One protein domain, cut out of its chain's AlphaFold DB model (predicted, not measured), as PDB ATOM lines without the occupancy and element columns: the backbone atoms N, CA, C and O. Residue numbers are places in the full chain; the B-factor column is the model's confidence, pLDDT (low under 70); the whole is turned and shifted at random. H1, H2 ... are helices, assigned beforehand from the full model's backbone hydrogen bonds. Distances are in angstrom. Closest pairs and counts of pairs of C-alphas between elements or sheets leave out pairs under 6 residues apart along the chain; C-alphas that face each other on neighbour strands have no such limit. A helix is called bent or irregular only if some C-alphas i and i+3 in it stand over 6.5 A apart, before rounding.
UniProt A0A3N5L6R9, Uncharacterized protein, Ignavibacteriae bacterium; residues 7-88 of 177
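What this domain is: This is residues 7 to 88 of the 177 residues of an uncharacterized protein of Ignavibacteriae bacterium (UniProt A0A3N5L6R9). Three long helices run side by side in a loose zigzag, each opposite to the one before: H2 and H3 form a hairpin, and H1 is near H2 without clearly touching it. The printed part has 82 residues with three named helices, H1, H2, H3, no named strand, class all helix. It is only just loose, close to compact, with a radius of gyration of the C-alphas of 14.5 A and spans of 44 by 27 by 16 A.

Where its parts are: H1, residues 7 to 24, begins at C-alpha (-3.177, 28.647, -16.758) and is 25.4 A long. H2, residues 35 to 60, is 37.0 A long, with a kink of 39 degrees near residue 42; it is only just irregular, C-alphas 38 and 41 being 6.9 A apart. H3, residues 66 to 88, is 32.9 A long and ends at C-alpha (-13.923, 52.903, 10.897).

How they stand to each other: H1 and H2 are close but not clearly touching, their closest C-alphas, Ile 22 and Pro 36, 6.3 A apart, at a shallow tilt of 14 degrees, opposite ways. H2 and H3, a helical hairpin, touch, closest at the C-alphas of Leu 46 and Ala 71, 6.4 A, at a shallow tilt of 11 degrees, opposite ways. H1 and H3 are apart. Every O i to N i+4 pair is within hydrogen-bond range in H1 and H3, and 19 of 22 in H2.

The domain as a whole: The C-alphas farthest apart, Gly 29 and Lys 60, are 45.1 A apart. The printed part has no cut; the link from H1 to H2 is short, that from H2 to H3 tight. Confidence is under 70 in 32 residues, among them 22 to 44.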
ATOM      1  N   LYS A   7      -2.679  27.436 -17.420       67.25
ATOM      2  CA  LYS A   7      -3.177  28.647 -16.758       67.25
ATOM      3  C   LYS A   7      -4.429  28.369 -15.920       67.25
ATOM      4  O   LYS A   7      -4.449  28.728 -14.754       67.25
ATOM      5  N   PHE A   8      -5.438  27.690 -16.472       70.31
ATOM      6  CA  PHE A   8      -6.650  27.340 -15.723       70.31
ATOM      7  C   PHE A   8      -6.336  26.474 -14.502       70.31
ATOM      8  O   PHE A   8      -6.801  26.780 -13.409       70.31
ATOM      9  N   LEU A   9      -5.509  25.438 -14.676       73.50
ATOM     10  CA  LEU A   9      -5.151  24.538 -13.581       73.50
ATOM     11  C   LEU A   9      -4.428  25.288 -12.453       73.50
ATOM     12  O   LEU A   9      -4.754  25.106 -11.287       73.50
ATOM     13  N   PHE A  10      -3.491  26.174 -12.797       75.19
ATOM     14  CA  PHE A  10      -2.785  27.007 -11.823       75.19
ATOM     15  C   PHE A  10      -3.745  27.907 -11.025       75.19
ATOM     16  O   PHE A  10      -3.686  27.936  -9.797       75.19
ATOM     17  N   PHE A  11      -4.665  28.599 -11.700       65.88
ATOM     18  CA  PHE A  11      -5.590  29.524 -11.036       65.88
ATOM     19  C   PHE A  11      -6.686  28.823 -10.235       65.88
ATOM     20  O   PHE A  11      -7.055  29.305  -9.168       65.88
ATOM     21  N   PHE A  12      -7.172  27.673 -10.702       73.75
ATOM     22  CA  PHE A  12      -8.104  26.849  -9.938       73.75
ATOM     23  C   PHE A  12      -7.468  26.366  -8.629       73.75
ATOM     24  O   PHE A  12      -8.088  26.457  -7.572       73.75
ATOM     25  N   THR A  13      -6.201  25.947  -8.677       74.50
ATOM     26  CA  THR A  13      -5.437  25.587  -7.476       74.50
ATOM     27  C   THR A  13      -5.258  26.784  -6.542       74.50
ATOM     28  O   THR A  13      -5.451  26.636  -5.340       74.50
ATOM     29  N   LEU A  14      -4.958  27.979  -7.066       75.00
ATOM     30  CA  LEU A  14      -4.847  29.196  -6.251       75.00
ATOM     31  C   LEU A  14      -6.171  29.531  -5.545       75.00
ATOM     32  O   LEU A  14      -6.170  29.833  -4.355       75.00
ATOM     33  N   PHE A  15      -7.296  29.434  -6.259       74.19
ATOM     34  CA  PHE A  15      -8.625  29.622  -5.676       74.19
ATOM     35  C   PHE A  15      -8.910  28.593  -4.581       74.19
ATOM     36  O   PHE A  15      -9.362  28.971  -3.506       74.19
ATOM     37  N   LEU A  16      -8.604  27.314  -4.822       76.69
ATOM     38  CA  LEU A  16      -8.773  26.267  -3.816       76.69
ATOM     39  C   LEU A  16      -7.911  26.518  -2.583       76.69
ATOM     40  O   LEU A  16      -8.413  26.346  -1.483       76.69
ATOM     41  N   ILE A  17      -6.662  26.963  -2.736       77.75
ATOM     42  CA  ILE A  17      -5.801  27.331  -1.603       77.75
ATOM     43  C   ILE A  17      -6.412  28.496  -0.821       77.75
ATOM     44  O   ILE A  17      -6.436  28.452   0.404       77.75
ATOM     45  N   LEU A  18      -6.939  29.511  -1.509       72.25
ATOM     46  CA  LEU A  18      -7.566  30.668  -0.867       72.25
ATOM     47  C   LEU A  18      -8.855  30.276  -0.127       72.25
ATOM     48  O   LEU A  18      -9.085  30.711   0.996       72.25
ATOM     49  N   LEU A  19      -9.666  29.407  -0.734       69.81
ATOM     50  CA  LEU A  19     -10.869  28.841  -0.129       69.81
ATOM     51  C   LEU A  19     -10.515  27.969   1.083       69.81
ATOM     52  O   LEU A  19     -11.145  28.084   2.128       69.81
ATOM     53  N   LEU A  20      -9.489  27.124   0.964       74.38
ATOM     54  CA  LEU A  20      -9.013  26.272   2.048       74.38
ATOM     55  C   LEU A  20      -8.454  27.119   3.193       74.38
ATOM     56  O   LEU A  20      -8.729  26.821   4.344       74.38
ATOM     57  N   TYR A  21      -7.727  28.196   2.887       70.88
ATOM     58  CA  TYR A  21      -7.257  29.160   3.879       70.88
ATOM     59  C   TYR A  21      -8.430  29.802   4.618       70.88
ATOM     60  O   TYR A  21      -8.411  29.842   5.839       70.88
ATOM     61  N   ILE A  22      -9.481  30.217   3.906       66.25
ATOM     62  CA  ILE A  22     -10.712  30.741   4.513       66.25
ATOM     63  C   ILE A  22     -11.388  29.696   5.418       66.25
ATOM     64  O   ILE A  22     -11.831  30.033   6.509       66.25
ATOM     65  N   ILE A  23     -11.459  28.430   4.991       65.88
ATOM     66  CA  ILE A  23     -12.088  27.342   5.764       65.88
ATOM     67  C   ILE A  23     -11.241  26.945   6.983       65.88
ATOM     68  O   ILE A  23     -11.791  26.554   8.011       65.88
ATOM     69  N   LEU A  24      -9.912  27.028   6.879       67.69
ATOM     70  CA  LEU A  24      -8.972  26.611   7.922       67.69
ATOM     71  C   LEU A  24      -8.543  27.748   8.857       67.69
ATOM     72  O   LEU A  24      -8.096  27.448   9.962       67.69
ATOM     73  N   SER A  25      -8.690  29.026   8.480       64.69
ATOM     74  CA  SER A  25      -8.383  30.161   9.370       64.69
ATOM     75  C   SER A  25      -9.123  30.076  10.712       64.69
ATOM     76  O   SER A  25      -8.492  30.374  11.730       64.69
ATOM     77  N   PRO A  26     -10.373  29.563  10.757       55.38
ATOM     78  CA  PRO A  26     -11.052  29.192  11.985       55.38
ATOM     79  C   PRO A  26     -10.297  28.246  12.919       55.38
ATOM     80  O   PRO A  26     -10.200  28.482  14.121       55.38
ATOM     81  N   ALA A  27      -9.757  27.160  12.368       59.50
ATOM     82  CA  ALA A  27      -9.085  26.109  13.129       59.50
ATOM     83  C   ALA A  27      -7.678  26.518  13.593       59.50
ATOM     84  O   ALA A  27      -7.114  25.888  14.483       59.50
ATOM     85  N   LEU A  28      -7.113  27.567  12.991       61.69
ATOM     86  CA  LEU A  28      -5.778  28.081  13.298       61.69
ATOM     87  C   LEU A  28      -5.785  29.185  14.368       61.69
ATOM     88  O   LEU A  28      -4.729  29.746  14.644       61.69
ATOM     89  N   GLY A  29      -6.946  29.516  14.952       51.84
ATOM     90  CA  GLY A  29      -7.056  30.576  15.962       51.84
ATOM     91  C   GLY A  29      -6.677  31.956  15.419       51.84
ATOM     92  O   GLY A  29      -6.186  32.804  16.156       51.84
ATOM     93  N   SER A  30      -6.833  32.167  14.108       52.75
ATOM     94  CA  SER A  30      -6.498  33.443  13.488       52.75
ATOM     95  C   SER A  30      -7.524  34.510  13.895       52.75
ATOM     96  O   SER A  30      -8.722  34.243  13.761       52.75
ATOM     97  N   PRO A  31      -7.091  35.737  14.255       49.88
ATOM     98  CA  PRO A  31      -7.990  36.858  14.561       49.88
ATOM     99  C   PRO A  31      -8.920  37.242  13.402       49.88
ATOM    100  O   PRO A  31      -9.888  37.973  13.567       49.88
ATOM    101  N   PHE A  32      -8.684  36.689  12.212       50.38
ATOM    102  CA  PHE A  32      -9.505  36.889  11.027       50.38
ATOM    103  C   PHE A  32     -10.591  35.819  10.829       50.38
ATOM    104  O   PHE A  32     -11.128  35.730   9.727       50.38
ATOM    105  N   TYR A  33     -10.924  35.007  11.846       55.59
ATOM    106  CA  TYR A  33     -11.879  33.883  11.771       55.59
ATOM    107  C   TYR A  33     -13.161  34.234  10.994       55.59
ATOM    108  O   TYR A  33     -13.616  33.430  10.179       55.59
ATOM    109  N   TYR A  34     -13.746  35.424  11.211       55.00
ATOM    110  CA  TYR A  34     -15.084  35.735  10.692       55.00
ATOM    111  C   TYR A  34     -15.160  36.772   9.568       55.00
ATOM    112  O   TYR A  34     -16.201  36.862   8.911       55.00
ATOM    113  N   ILE A  35     -14.069  37.496   9.287       52.22
ATOM    114  CA  ILE A  35     -13.989  38.414   8.137       52.22
ATOM    115  C   ILE A  35     -14.398  37.705   6.835       52.22
ATOM    116  O   ILE A  35     -15.183  38.280   6.079       52.22
ATOM    117  N   PRO A  36     -14.001  36.441   6.580       56.22
ATOM    118  CA  PRO A  36     -14.430  35.745   5.384       56.22
ATOM    119  C   PRO A  36     -15.948  35.638   5.240       56.22
ATOM    120  O   PRO A  36     -16.414  35.771   4.119       56.22
ATOM    121  N   TYR A  37     -16.747  35.473   6.303       59.03
ATOM    122  CA  TYR A  37     -18.190  35.215   6.151       59.03
ATOM    123  C   TYR A  37     -18.972  36.375   5.530       59.03
ATOM    124  O   TYR A  37     -19.911  36.128   4.773       59.03
ATOM    125  N   LEU A  38     -18.560  37.625   5.765       58.78
ATOM    126  CA  LEU A  38     -19.137  38.797   5.089       58.78
ATOM    127  C   LEU A  38     -18.736  38.866   3.611       58.78
ATOM    128  O   LEU A  38     -19.494  39.356   2.773       58.78
ATOM    129  N   PHE A  39     -17.563  38.334   3.285       64.12
ATOM    130  CA  PHE A  39     -17.032  38.305   1.929       64.12
ATOM    131  C   PHE A  39     -17.343  37.019   1.169       64.12
ATOM    132  O   PHE A  39     -17.184  37.017  -0.044       64.12
ATOM    133  N   ILE A  40     -17.822  35.950   1.815       66.12
ATOM    134  CA  ILE A  40     -18.188  34.684   1.164       66.12
ATOM    135  C   ILE A  40     -19.203  34.928   0.039       66.12
ATOM    136  O   ILE A  40     -18.947  34.453  -1.066       66.12
ATOM    137  N   PRO A  41     -20.293  35.703   0.219       65.12
ATOM    138  CA  PRO A  41     -21.225  35.978  -0.874       65.12
ATOM    139  C   PRO A  41     -20.565  36.728  -2.038       65.12
ATOM    140  O   PRO A  41     -20.786  36.380  -3.196       65.12
ATOM    141  N   ALA A  42     -19.712  37.715  -1.744       68.38
ATOM    142  CA  ALA A  42     -18.989  38.484  -2.757       68.38
ATOM    143  C   ALA A  42     -17.941  37.626  -3.490       68.38
ATOM    144  O   ALA A  42     -17.832  37.685  -4.712       68.38
ATOM    145  N   ALA A  43     -17.215  36.779  -2.764       68.88
ATOM    146  CA  ALA A  43     -16.250  35.832  -3.301       68.88
ATOM    147  C   ALA A  43     -16.937  34.762  -4.158       68.88
ATOM    148  O   ALA A  43     -16.453  34.461  -5.246       68.88
ATOM    149  N   ILE A  44     -18.095  34.242  -3.728       69.75
ATOM    150  CA  ILE A  44     -18.933  33.335  -4.524       69.75
ATOM    151  C   ILE A  44     -19.411  34.046  -5.791       69.75
ATOM    152  O   ILE A  44     -19.259  33.498  -6.878       69.75
ATOM    153  N   ALA A  45     -19.940  35.267  -5.692       70.81
ATOM    154  CA  ALA A  45     -20.403  36.027  -6.851       70.81
ATOM    155  C   ALA A  45     -19.265  36.300  -7.851       70.81
ATOM    156  O   ALA A  45     -19.436  36.103  -9.059       70.81
ATOM    157  N   LEU A  46     -18.081  36.680  -7.368       70.75
ATOM    158  CA  LEU A  46     -16.885  36.865  -8.194       70.75
ATOM    159  C   LEU A  46     -16.416  35.547  -8.817       70.75
ATOM    160  O   LEU A  46     -16.066  35.526  -9.997       70.75
ATOM    161  N   PHE A  47     -16.467  34.441  -8.075       72.31
ATOM    162  CA  PHE A  47     -16.128  33.112  -8.579       72.31
ATOM    163  C   PHE A  47     -17.104  32.637  -9.662       72.31
ATOM    164  O   PHE A  47     -16.682  32.144 -10.707       72.31
ATOM    165  N   VAL A  48     -18.407  32.851  -9.470       76.12
ATOM    166  CA  VAL A  48     -19.442  32.556 -10.470       76.12
ATOM    167  C   VAL A  48     -19.221  33.404 -11.721       76.12
ATOM    168  O   VAL A  48     -19.184  32.868 -12.830       76.12
ATOM    169  N   THR A  49     -18.990  34.707 -11.557       72.38
ATOM    170  CA  THR A  49     -18.692  35.622 -12.672       72.38
ATOM    171  C   THR A  49     -17.433  35.186 -13.424       72.38
ATOM    172  O   THR A  49     -17.407  35.194 -14.656       72.38
ATOM    173  N   PHE A  50     -16.409  34.730 -12.699       74.44
ATOM    174  CA  PHE A  50     -15.196  34.156 -13.271       74.44
ATOM    175  C   PHE A  50     -15.476  32.882 -14.077       74.44
ATOM    176  O   PHE A  50     -15.018  32.785 -15.216       74.44
ATOM    177  N   ILE A  51     -16.252  31.932 -13.541       75.12
ATOM    178  CA  ILE A  51     -16.635  30.708 -14.262       75.12
ATOM    179  C   ILE A  51     -17.363  31.062 -15.561       75.12
ATOM    180  O   ILE A  51     -17.001  30.546 -16.619       75.12
ATOM    181  N   PHE A  52     -18.332  31.979 -15.519       76.88
ATOM    182  CA  PHE A  52     -19.043  32.416 -16.722       76.88
ATOM    183  C   PHE A  52     -18.109  33.076 -17.740       76.88
ATOM    184  O   PHE A  52     -18.139  32.718 -18.920       76.88
ATOM    185  N   ALA A  53     -17.237  33.988 -17.304       71.56
ATOM    186  CA  ALA A  53     -16.266  34.641 -18.180       71.56
ATOM    187  C   ALA A  53     -15.298  33.631 -18.822       71.56
ATOM    188  O   ALA A  53     -14.980  33.746 -20.007       71.56
ATOM    189  N   PHE A  54     -14.871  32.619 -18.064       72.44
ATOM    190  CA  PHE A  54     -14.007  31.548 -18.549       72.44
ATOM    191  C   PHE A  54     -14.713  30.647 -19.571       72.44
ATOM    192  O   PHE A  54     -14.145  30.357 -20.625       72.44
ATOM    193  N   ILE A  55     -15.963  30.248 -19.309       77.38
ATOM    194  CA  ILE A  55     -16.779  29.473 -20.258       77.38
ATOM    195  C   ILE A  55     -16.953  30.257 -21.565       77.38
ATOM    196  O   ILE A  55     -16.771  29.697 -22.647       77.38
ATOM    197  N   ILE A  56     -17.245  31.559 -21.486       76.38
ATOM    198  CA  ILE A  56     -17.395  32.418 -22.669       76.38
ATOM    199  C   ILE A  56     -16.092  32.486 -23.477       76.38
ATOM    200  O   ILE A  56     -16.142  32.347 -24.701       76.38
ATOM    201  N   ASP A  57     -14.933  32.660 -22.832       72.75
ATOM    202  CA  ASP A  57     -13.637  32.707 -23.530       72.75
ATOM    203  C   ASP A  57     -13.281  31.349 -24.164       72.75
ATOM    204  O   ASP A  57     -12.787  31.306 -25.294       72.75
ATOM    205  N   LEU A  58     -13.622  30.227 -23.512       71.62
ATOM    206  CA  LEU A  58     -13.470  28.881 -24.083       71.62
ATOM    207  C   LEU A  58     -14.341  28.660 -25.327       71.62
ATOM    208  O   LEU A  58     -13.889  28.021 -26.283       71.62
ATOM    209  N   VAL A  59     -15.577  29.166 -25.318       80.19
ATOM    210  CA  VAL A  59     -16.512  29.046 -26.448       80.19
ATOM    211  C   VAL A  59     -16.087  29.956 -27.599       80.19
ATOM    212  O   VAL A  59     -16.017  29.506 -28.743       80.19
ATOM    213  N   LYS A  60     -15.762  31.222 -27.311       80.00
ATOM    214  CA  LYS A  60     -15.441  32.229 -28.336       80.00
ATOM    215  C   LYS A  60     -13.982  32.205 -28.801       80.00
ATOM    216  O   LYS A  60     -13.666  32.873 -29.780       80.00
ATOM    217  N   LYS A  61     -13.099  31.444 -28.136       73.25
ATOM    218  CA  LYS A  61     -11.648  31.363 -28.413       73.25
ATOM    219  C   LYS A  61     -10.972  32.737 -28.492       73.25
ATOM    220  O   LYS A  61     -10.020  32.926 -29.243       73.25
ATOM    221  N   THR A  62     -11.477  33.709 -27.740       68.31
ATOM    222  CA  THR A  62     -11.048  35.105 -27.858       68.31
ATOM    223  C   THR A  62      -9.643  35.348 -27.315       68.31
ATOM    224  O   THR A  62      -9.028  36.347 -27.678       68.31
ATOM    225  N   GLY A  63      -9.119  34.450 -26.471       65.44
ATOM    226  CA  GLY A  63      -7.765  34.540 -25.920       65.44
ATOM    227  C   GLY A  63      -7.577  35.724 -24.969       65.44
ATOM    228  O   GLY A  63      -6.445  36.097 -24.662       65.44
ATOM    229  N   LYS A  64      -8.670  36.339 -24.501       66.06
ATOM    230  CA  LYS A  64      -8.630  37.561 -23.694       66.06
ATOM    231  C   LYS A  64      -8.673  37.200 -22.210       66.06
ATOM    232  O   LYS A  64      -9.714  37.262 -21.567       66.06
ATOM    233  N   SER A  65      -7.505  36.892 -21.644       66.38
ATOM    234  CA  SER A  65      -7.337  36.535 -20.224       66.38
ATOM    235  C   SER A  65      -7.504  37.697 -19.229       66.38
ATOM    236  O   SER A  65      -7.272  37.516 -18.037       66.38
ATOM    237  N   TRP A  66      -7.876  38.894 -19.688       70.00
ATOM    238  CA  TRP A  66      -7.954  40.103 -18.858       70.00
ATOM    239  C   TRP A  66      -9.091  40.067 -17.830       70.00
ATOM    240  O   TRP A  66      -8.948  40.626 -16.748       70.00
ATOM    241  N   ASN A  67     -10.172  39.332 -18.108       69.44
ATOM    242  CA  ASN A  67     -11.316  39.197 -17.195       69.44
ATOM    243  C   ASN A  67     -10.921  38.622 -15.824       69.44
ATOM    244  O   ASN A  67     -11.482  39.011 -14.806       69.44
ATOM    245  N   PHE A  68      -9.925  37.733 -15.788       67.12
ATOM    246  CA  PHE A  68      -9.402  37.185 -14.538       67.12
ATOM    247  C   PHE A  68      -8.650  38.238 -13.719       67.12
ATOM    248  O   PHE A  68      -8.864  38.345 -12.517       67.12
ATOM    249  N   LEU A  69      -7.813  39.048 -14.375       70.38
ATOM    250  CA  LEU A  69      -7.072  40.112 -13.702       70.38
ATOM    251  C   LEU A  69      -8.037  41.129 -13.076       70.38
ATOM    252  O   LEU A  69      -7.842  41.523 -11.931       70.38
ATOM    253  N   TYR A  70      -9.120  41.476 -13.779       74.38
ATOM    254  CA  TYR A  70     -10.173  42.326 -13.222       74.38
ATOM    255  C   TYR A  70     -10.894  41.680 -12.032       74.38
ATOM    256  O   TYR A  70     -11.140  42.367 -11.047       74.38
ATOM    257  N   ALA A  71     -11.182  40.375 -12.077       71.69
ATOM    258  CA  ALA A  71     -11.805  39.669 -10.954       71.69
ATOM    259  C   ALA A  71     -10.892  39.624  -9.715       71.69
ATOM    260  O   ALA A  71     -11.359  39.874  -8.604       71.69
ATOM    261  N   CYS A  72      -9.592  39.370  -9.893       70.25
ATOM    262  CA  CYS A  72      -8.617  39.424  -8.801       70.25
ATOM    263  C   CYS A  72      -8.500  40.831  -8.211       70.25
ATOM    264  O   CYS A  72      -8.548  40.977  -6.994       70.25
ATOM    265  N   LEU A  73      -8.398  41.861  -9.059       74.19
ATOM    266  CA  LEU A  73      -8.350  43.253  -8.607       74.19
ATOM    267  C   LEU A  73      -9.622  43.647  -7.849       74.19
ATOM    268  O   LEU A  73      -9.527  44.278  -6.800       74.19
ATOM    269  N   ALA A  74     -10.798  43.238  -8.333       76.19
ATOM    270  CA  ALA A  74     -12.068  43.483  -7.657       76.19
ATOM    271  C   ALA A  74     -12.128  42.793  -6.286       76.19
ATOM    272  O   ALA A  74     -12.533  43.418  -5.306       76.19
ATOM    273  N   LEU A  75     -11.667  41.539  -6.188       74.94
ATOM    274  CA  LEU A  75     -11.607  40.820  -4.916       74.94
ATOM    275  C   LEU A  75     -10.658  41.515  -3.930       74.94
ATOM    276  O   LEU A  75     -11.058  41.807  -2.805       74.94
ATOM    277  N   SER A  76      -9.434  41.841  -4.354       74.38
ATOM    278  CA  SER A  76      -8.457  42.549  -3.518       74.38
ATOM    279  C   SER A  76      -8.972  43.911  -3.054       74.38
ATOM    280  O   SER A  76      -8.824  44.249  -1.881       74.38
ATOM    281  N   ALA A  77      -9.623  44.669  -3.942       77.69
ATOM    282  CA  ALA A  77     -10.245  45.941  -3.591       77.69
ATOM    283  C   ALA A  77     -11.369  45.751  -2.563       77.69
ATOM    284  O   ALA A  77     -11.429  46.496  -1.588       77.69
ATOM    285  N   SER A  78     -12.221  44.734  -2.730       75.69
ATOM    286  CA  SER A  78     -13.308  44.458  -1.784       75.69
ATOM    287  C   SER A  78     -12.790  44.103  -0.385       75.69
ATOM    288  O   SER A  78     -13.265  44.675   0.596       75.69
ATOM    289  N   LEU A  79     -11.760  43.251  -0.290       73.88
ATOM    290  CA  LEU A  79     -11.114  42.896   0.977       73.88
ATOM    291  C   LEU A  79     -10.511  44.126   1.662       73.88
ATOM    292  O   LEU A  79     -10.745  44.342   2.848       73.88
ATOM    293  N   TYR A  80      -9.790  44.961   0.908       78.81
ATOM    294  CA  TYR A  80      -9.222  46.201   1.435       78.81
ATOM    295  C   TYR A  80     -10.305  47.140   1.980       78.81
ATOM    296  O   TYR A  80     -10.174  47.662   3.087       78.81
ATOM    297  N   VAL A  81     -11.395  47.326   1.228       78.81
ATOM    298  CA  VAL A  81     -12.507  48.189   1.639       78.81
ATOM    299  C   VAL A  81     -13.161  47.679   2.920       78.81
ATOM    300  O   VAL A  81     -13.394  48.485   3.815       78.81
ATOM    301  N   GLY A  82     -13.428  46.378   3.067       78.56
ATOM    302  CA  GLY A  82     -14.063  45.915   4.306       78.56
ATOM    303  C   GLY A  82     -13.142  45.945   5.524       78.56
ATOM    304  O   GLY A  82     -13.642  46.245   6.601       78.56
ATOM    305  N   ILE A  83     -11.820  45.775   5.373       78.81
ATOM    306  CA  ILE A  83     -10.876  46.062   6.475       78.81
ATOM    307  C   ILE A  83     -11.024  47.528   6.913       78.81
ATOM    308  O   ILE A  83     -11.145  47.810   8.101       78.81
ATOM    309  N   LYS A  84     -11.110  48.466   5.961       82.88
ATOM    310  CA  LYS A  84     -11.314  49.890   6.273       82.88
ATOM    311  C   LYS A  84     -12.661  50.214   6.898       82.88
ATOM    312  O   LYS A  84     -12.732  51.129   7.713       82.88
ATOM    313  N   ILE A  85     -13.707  49.474   6.550       81.94
ATOM    314  CA  ILE A  85     -15.007  49.609   7.208       81.94
ATOM    315  C   ILE A  85     -14.915  49.147   8.667       81.94
ATOM    316  O   ILE A  85     -15.430  49.846   9.532       81.94
ATOM    317  N   ILE A  86     -14.229  48.035   8.952       83.12
ATOM    318  CA  ILE A  86     -14.034  47.545  10.326       83.12
ATOM    319  C   ILE A  86     -13.242  48.565  11.155       83.12
ATOM    320  O   ILE A  86     -13.722  48.973  12.212       83.12
ATOM    321  N   ASP A  87     -12.106  49.059  10.642       85.25
ATOM    322  CA  ASP A  87     -11.310  50.114  11.297       85.25
ATOM    323  C   ASP A  87     -12.192  51.325  11.660       85.25
ATOM    324  O   ASP A  87     -12.161  51.840  12.780       85.25
ATOM    325  N   LEU A  88     -13.021  51.771  10.708       86.88
ATOM    326  CA  LEU A  88     -13.923  52.903  10.897       86.88
ATOM    327  C   LEU A  88     -14.989  52.614  11.965       86.88
ATOM    328  O   LEU A  88     -15.250  53.474  12.805       86.88
TER     329      LEU A  88